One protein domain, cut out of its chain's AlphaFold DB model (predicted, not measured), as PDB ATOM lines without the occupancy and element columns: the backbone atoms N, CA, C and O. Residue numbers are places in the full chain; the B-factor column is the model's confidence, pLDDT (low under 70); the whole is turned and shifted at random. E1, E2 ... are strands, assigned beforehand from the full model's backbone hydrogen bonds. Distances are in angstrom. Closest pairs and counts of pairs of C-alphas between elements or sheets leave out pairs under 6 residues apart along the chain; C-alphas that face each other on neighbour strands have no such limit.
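Overview. This is residues 35 to 61 and 127 to 149 of the 424 residues of an uncharacterized protein of Sandaracinaceae bacterium (UniProt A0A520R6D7). This model has little regular structure: two loop-rich lobes, residues 35 to 61 and 127 to 149, form a loose, flat outline. The small antiparallel hairpin E1 and E2 lies at one end of the first lobe, a winding loop leads from it to E3, and E4 lies in the second lobe. The 50 printed residues have no named helix and four strands, E1 to E4 in chain order, holding 12 residues: all strand. The whole is only just loose, close to extended, with a radius of gyration of the C-alphas of 14.3 A and spans of 43 by 28 by 14 A.

Along the chain. E1, residues 36 to 38, begins at C-alpha 36 (7.392, 13.749, 21.650) and is 6.4 A long. E2, residues 41 to 43, measures 6.1 A; E3, residues 56 to 58, 6.9 A; E4, residues 145 to 147, 7.0 A, ending at C-alpha 147 (4.553, 34.261, -5.665).

Arrangement. E1 and E2 are antiparallel at 127 degrees, with N 36 and O 43 2.8 A apart, within hydrogen-bond range. E3 and E4 pair with no named strand and are apart.

Size, cuts and confidence. Residues 62 to 126 are not printed; C-alphas 61 and 127 are 24.5 A apart across this cut. The link E2 to E3 is long. No printed residue is under 70 in pLDDT.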
ATOM      1  N   PHE A  35       8.521  17.987  19.507       88.88
ATOM      2  CA  PHE A  35       8.618  16.539  19.322       88.88
ATOM      3  C   PHE A  35       8.227  15.828  20.623       88.88
ATOM      4  O   PHE A  35       8.393  16.369  21.723       88.88
ATOM      5  N   TYR A  36       7.736  14.598  20.514       92.75
ATOM      6  CA  TYR A  36       7.392  13.749  21.650       92.75
ATOM      7  C   TYR A  36       8.097  12.395  21.550       92.75
ATOM      8  O   TYR A  36       8.502  11.951  20.480       92.75
ATOM      9  N   CYS A  37       8.285  11.743  22.694       93.69
ATOM     10  CA  CYS A  37       8.963  10.463  22.756       93.69
ATOM     11  C   CYS A  37       7.970   9.318  22.557       93.69
ATOM     12  O   CYS A  37       7.064   9.114  23.370       93.69
ATOM     13  N   SER A  38       8.182   8.544  21.502       94.06
ATOM     14  CA  SER A  38       7.352   7.417  21.093       94.06
ATOM     15  C   SER A  38       8.241   6.198  20.888       94.06
ATOM     16  O   SER A  38       9.165   6.215  20.080       94.06
ATOM     17  N   PHE A  39       8.032   5.144  21.683       91.62
ATOM     18  CA  PHE A  39       8.812   3.894  21.615       91.62
ATOM     19  C   PHE A  39      10.339   4.082  21.587       91.62
ATOM     20  O   PHE A  39      11.068   3.306  20.967       91.62
ATOM     21  N   GLY A  40      10.829   5.108  22.281       90.12
ATOM     22  CA  GLY A  40      12.251   5.386  22.355       90.12
ATOM     23  C   GLY A  40      12.819   6.246  21.229       90.12
ATOM     24  O   GLY A  40      14.040   6.295  21.092       90.12
ATOM     25  N   ARG A  41      11.964   6.872  20.414       88.00
ATOM     26  CA  ARG A  41      12.327   7.769  19.310       88.00
ATOM     27  C   ARG A  41      11.579   9.084  19.410       88.00
ATOM     28  O   ARG A  41      10.446   9.119  19.888       88.00
ATOM     29  N   CYS A  42      12.221  10.149  18.956       89.00
ATOM     30  CA  CYS A  42      11.590  11.452  18.885       89.00
ATOM     31  C   CYS A  42      10.743  11.543  17.613       89.00
ATOM     32  O   CYS A  42      11.264  11.473  16.502       89.00
ATOM     33  N   GLU A  43       9.429  11.645  17.790       91.00
ATOM     34  CA  GLU A  43       8.433  11.722  16.719       91.00
ATOM     35  C   GLU A  43       7.696  13.068  16.776       91.00
ATOM     36  O   GLU A  43       7.670  13.745  17.808       91.00
ATOM     37  N   GLN A  44       7.119  13.472  15.649       93.06
ATOM     38  CA  GLN A  44       6.263  14.647  15.521       93.06
ATOM     39  C   GLN A  44       5.114  14.271  14.584       93.06
ATOM     40  O   GLN A  44       5.354  13.932  13.426       93.06
ATOM     41  N   ASP A  45       3.884  14.330  15.091       91.06
ATOM     42  CA  ASP A  45       2.665  14.110  14.304       91.06
ATOM     43  C   ASP A  45       2.236  15.393  13.587       91.06
ATOM     44  O   ASP A  45       1.697  15.350  12.485       91.06
ATOM     45  N   CYS A  46       2.452  16.545  14.229       87.06
ATOM     46  CA  CYS A  46       1.975  17.833  13.752       87.06
ATOM     47  C   CYS A  46       2.877  18.989  14.173       87.06
ATOM     48  O   CYS A  46       3.543  18.964  15.212       87.06
ATOM     49  N   ARG A  47       2.827  20.063  13.390       76.75
ATOM     50  CA  ARG A  47       3.437  21.353  13.712       76.75
ATOM     51  C   ARG A  47       2.376  22.417  13.991       76.75
ATOM     52  O   ARG A  47       2.649  23.350  14.749       76.75
ATOM     53  N   MET A  48       1.190  22.277  13.408       78.19
ATOM     54  CA  MET A  48       0.003  23.106  13.629       78.19
ATOM     55  C   MET A  48      -1.271  22.250  13.588       78.19
ATOM     56  O   MET A  48      -1.252  21.145  13.056       78.19
ATOM     57  N   ASP A  49      -2.390  22.756  14.121       80.88
ATOM     58  CA  ASP A  49      -3.666  22.013  14.195       80.88
ATOM     59  C   ASP A  49      -4.125  21.464  12.837       80.88
ATOM     60  O   ASP A  49      -4.740  20.406  12.762       80.88
ATOM     61  N   LEU A  50      -3.780  22.167  11.755       78.25
ATOM     62  CA  LEU A  50      -4.132  21.783  10.390       78.25
ATOM     63  C   LEU A  50      -3.468  20.479   9.927       78.25
ATOM     64  O   LEU A  50      -3.969  19.866   8.984       78.25
ATOM     65  N   ASP A  51      -2.362  20.066  10.545       76.94
ATOM     66  CA  ASP A  51      -1.661  18.834  10.178       76.94
ATOM     67  C   ASP A  51      -2.418  17.585  10.659       76.94
ATOM     68  O   ASP A  51      -2.258  16.515  10.070       76.94
ATOM     69  N   CYS A  52      -3.282  17.737  11.667       87.38
ATOM     70  CA  CYS A  52      -4.039  16.652  12.282       87.38
ATOM     71  C   CYS A  52      -5.325  16.294  11.524       87.38
ATOM     72  O   CYS A  52      -5.824  17.056  10.687       87.38
ATOM     73  N   ASP A  53      -5.873  15.110  11.819       85.56
ATOM     74  CA  ASP A  53      -7.152  14.682  11.256       85.56
ATOM     75  C   ASP A  53      -8.311  15.556  11.791       85.56
ATOM     76  O   ASP A  53      -8.234  16.118  12.890       85.56
ATOM     77  N   PRO A  54      -9.426  15.698  11.043       79.81
ATOM     78  CA  PRO A  54     -10.561  16.503  11.487       79.81
ATOM     79  C   PRO A  54     -11.089  16.073  12.869       79.81
ATOM     80  O   PRO A  54     -11.563  14.949  13.036       79.81
ATOM     81  N   GLY A  55     -11.073  16.994  13.839       81.69
ATOM     82  CA  GLY A  55     -11.487  16.743  15.231       81.69
ATOM     83  C   GLY A  55     -10.326  16.581  16.223       81.69
ATOM     84  O   GLY A  55     -10.562  16.428  17.426       81.69
ATOM     85  N   GLU A  56      -9.091  16.653  15.737       92.69
ATOM     86  CA  GLU A  56      -7.872  16.677  16.538       92.69
ATOM     87  C   GLU A  56      -7.225  18.068  16.503       92.69
ATOM     88  O   GLU A  56      -7.441  18.851  15.577       92.69
ATOM     89  N   GLY A  57      -6.455  18.390  17.541       88.81
ATOM     90  CA  GLY A  57      -5.621  19.588  17.602       88.81
ATOM     91  C   GLY A  57      -4.159  19.208  17.789       88.81
ATOM     92  O   GLY A  57      -3.846  18.160  18.365       88.81
ATOM     93  N   CYS A  58      -3.261  20.067  17.325       91.31
ATOM     94  CA  CYS A  58      -1.840  19.878  17.507       91.31
ATOM     95  C   CYS A  58      -1.421  20.363  18.891       91.31
ATOM     96  O   CYS A  58      -1.447  21.551  19.216       91.31
ATOM     97  N   SER A  59      -1.015  19.423  19.738       90.50
ATOM     98  CA  SER A  59      -0.501  19.762  21.060       90.50
ATOM     99  C   SER A  59       0.824  20.534  20.975       90.50
ATOM    100  O   SER A  59       1.568  20.460  19.998       90.50
ATOM    101  N   ALA A  60       1.187  21.227  22.059       86.25
ATOM    102  CA  ALA A  60       2.446  21.976  22.144       86.25
ATOM    103  C   ALA A  60       3.714  21.105  21.987       86.25
ATOM    104  O   ALA A  60       4.800  21.634  21.753       86.25
ATOM    105  N   ILE A  61       3.585  19.781  22.122       91.00
ATOM    106  CA  ILE A  61       4.665  18.802  21.932       91.00
ATOM    107  C   ILE A  61       4.643  18.153  20.539       91.00
ATOM    108  O   ILE A  61       5.368  17.192  20.316       91.00
ATOM    109  N   SER A 127      -8.889  25.473   1.535       91.88
ATOM    110  CA  SER A 127      -8.433  24.150   1.979       91.88
ATOM    111  C   SER A 127      -6.958  23.883   1.664       91.88
ATOM    112  O   SER A 127      -6.440  22.846   2.066       91.88
ATOM    113  N   GLY A 128      -6.298  24.773   0.915       93.56
ATOM    114  CA  GLY A 128      -4.901  24.618   0.522       93.56
ATOM    115  C   GLY A 128      -3.964  24.736   1.721       93.56
ATOM    116  O   GLY A 128      -3.967  25.747   2.426       93.56
ATOM    117  N   ARG A 129      -3.159  23.703   1.956       94.12
ATOM    118  CA  ARG A 129      -2.077  23.688   2.944       94.12
ATOM    119  C   ARG A 129      -0.848  24.406   2.399       94.12
ATOM    120  O   ARG A 129      -0.773  24.765   1.228       94.12
ATOM    121  N   TYR A 130       0.128  24.628   3.270       94.88
ATOM    122  CA  TYR A 130       1.428  25.153   2.875       94.88
ATOM    123  C   TYR A 130       2.021  24.354   1.698       94.88
ATOM    124  O   TYR A 130       1.915  23.131   1.683       94.88
ATOM    125  N   LEU A 131       2.639  25.045   0.731       94.50
ATOM    126  CA  LEU A 131       3.183  24.499  -0.528       94.50
ATOM    127  C   LEU A 131       2.145  24.099  -1.595       94.50
ATOM    128  O   LEU A 131       2.532  23.736  -2.708       94.50
ATOM    129  N   ASP A 132       0.840  24.199  -1.320       94.31
ATOM    130  CA  ASP A 132      -0.182  23.971  -2.350       94.31
ATOM    131  C   ASP A 132      -0.228  25.097  -3.375       94.31
ATOM    132  O   ASP A 132       0.062  26.248  -3.075       94.31
ATOM    133  N   ARG A 133      -0.666  24.796  -4.600       93.75
ATOM    134  CA  ARG A 133      -0.914  25.828  -5.613       93.75
ATOM    135  C   ARG A 133      -2.138  26.671  -5.258       93.75
ATOM    136  O   ARG A 133      -3.172  26.138  -4.870       93.75
ATOM    137  N   CYS A 134      -2.031  27.977  -5.480       95.62
ATOM    138  CA  CYS A 134      -3.118  28.930  -5.269       95.62
ATOM    139  C   CYS A 134      -3.197  29.946  -6.410       95.62
ATOM    140  O   CYS A 134      -2.218  30.214  -7.103       95.62
ATOM    141  N   SER A 135      -4.379  30.521  -6.603       95.62
ATOM    142  CA  SER A 135      -4.603  31.709  -7.432       95.62
ATOM    143  C   SER A 135      -4.731  32.968  -6.568       95.62
ATOM    144  O   SER A 135      -4.395  34.063  -7.026       95.62
ATOM    145  N   GLY A 136      -5.171  32.824  -5.313       95.62
ATOM    146  CA  GLY A 136      -5.229  33.897  -4.320       95.62
ATOM    147  C   GLY A 136      -5.321  33.380  -2.881       95.62
ATOM    148  O   GLY A 136      -5.376  32.180  -2.637       95.62
ATOM    149  N   GLY A 137      -5.339  34.300  -1.909       93.94
ATOM    150  CA  GLY A 137      -5.323  33.950  -0.480       93.94
ATOM    151  C   GLY A 137      -6.511  33.093  -0.031       93.94
ATOM    152  O   GLY A 137      -6.351  32.244   0.836       93.94
ATOM    153  N   GLY A 138      -7.676  33.251  -0.668       94.88
ATOM    154  CA  GLY A 138      -8.876  32.461  -0.370       94.88
ATOM    155  C   GLY A 138      -8.763  30.967  -0.692       94.88
ATOM    156  O   GLY A 138      -9.588  30.199  -0.208       94.88
ATOM    157  N   ASP A 139      -7.752  30.551  -1.462       95.94
ATOM    158  CA  ASP A 139      -7.479  29.134  -1.736       95.94
ATOM    159  C   ASP A 139      -6.721  28.464  -0.580       95.94
ATOM    160  O   ASP A 139      -6.740  27.241  -0.448       95.94
ATOM    161  N   CYS A 140      -6.080  29.260   0.279       96.06
ATOM    162  CA  CYS A 140      -5.156  28.800   1.303       96.06
ATOM    163  C   CYS A 140      -5.789  28.831   2.692       96.06
ATOM    164  O   CYS A 140      -6.398  29.824   3.091       96.06
ATOM    165  N   ALA A 141      -5.560  27.779   3.472       93.06
ATOM    166  CA  ALA A 141      -6.000  27.680   4.860       93.06
ATOM    167  C   ALA A 141      -5.374  28.760   5.756       93.06
ATOM    168  O   ALA A 141      -5.951  29.158   6.758       93.06
ATOM    169  N   SER A 142      -4.207  29.284   5.384       93.56
ATOM    170  CA  SER A 142      -3.562  30.417   6.059       93.56
ATOM    171  C   SER A 142      -4.083  31.788   5.608       93.56
ATOM    172  O   SER A 142      -3.717  32.804   6.199       93.56
ATOM    173  N   GLY A 143      -4.859  31.847   4.520       94.62
ATOM    174  CA  GLY A 143      -5.180  33.089   3.816       94.62
ATOM    175  C   GLY A 143      -4.016  33.693   3.012       94.62
ATOM    176  O   GLY A 143      -4.176  34.765   2.426       94.62
ATOM    177  N   LEU A 144      -2.838  33.051   2.979       95.75
ATOM    178  CA  LEU A 144      -1.621  33.578   2.353       95.75
ATOM    179  C   LEU A 144      -1.303  32.838   1.053       95.75
ATOM    180  O   LEU A 144      -1.026  31.645   1.077       95.75
ATOM    181  N   CYS A 145      -1.276  33.570  -0.061       96.75
ATOM    182  CA  CYS A 145      -0.864  33.074  -1.373       96.75
ATOM    183  C   CYS A 145       0.259  33.970  -1.909       96.75
ATOM    184  O   CYS A 145       0.020  35.142  -2.221       96.75
ATOM    185  N   VAL A 146       1.476  33.433  -1.971       95.44
ATOM    186  CA  VAL A 146       2.693  34.162  -2.363       95.44
ATOM    187  C   VAL A 146       3.159  33.728  -3.743       95.44
ATOM    188  O   VAL A 146       2.822  32.636  -4.201       95.44
ATOM    189  N   ASP A 147       3.913  34.600  -4.401       92.12
ATOM    190  CA  ASP A 147       4.553  34.261  -5.665       92.12
ATOM    191  C   ASP A 147       5.671  33.236  -5.429       92.12
ATOM    192  O   ASP A 147       6.328  33.224  -4.387       92.12
ATOM    193  N   ASP A 148       5.826  32.344  -6.396       85.69
ATOM    194  CA  ASP A 148       6.754  31.218  -6.400       85.69
ATOM    195  C   ASP A 148       7.525  31.197  -7.739       85.69
ATOM    196  O   ASP A 148       7.284  32.009  -8.646       85.69
ATOM    197  N   VAL A 149       8.470  30.270  -7.889       76.69
ATOM    198  CA  VAL A 149       9.328  30.154  -9.072       76.69
ATOM    199  C   VAL A 149       8.505  29.997 -10.355       76.69
ATOM    200  O   VAL A 149       7.450  29.354 -10.407       76.69
TER     201      VAL A 149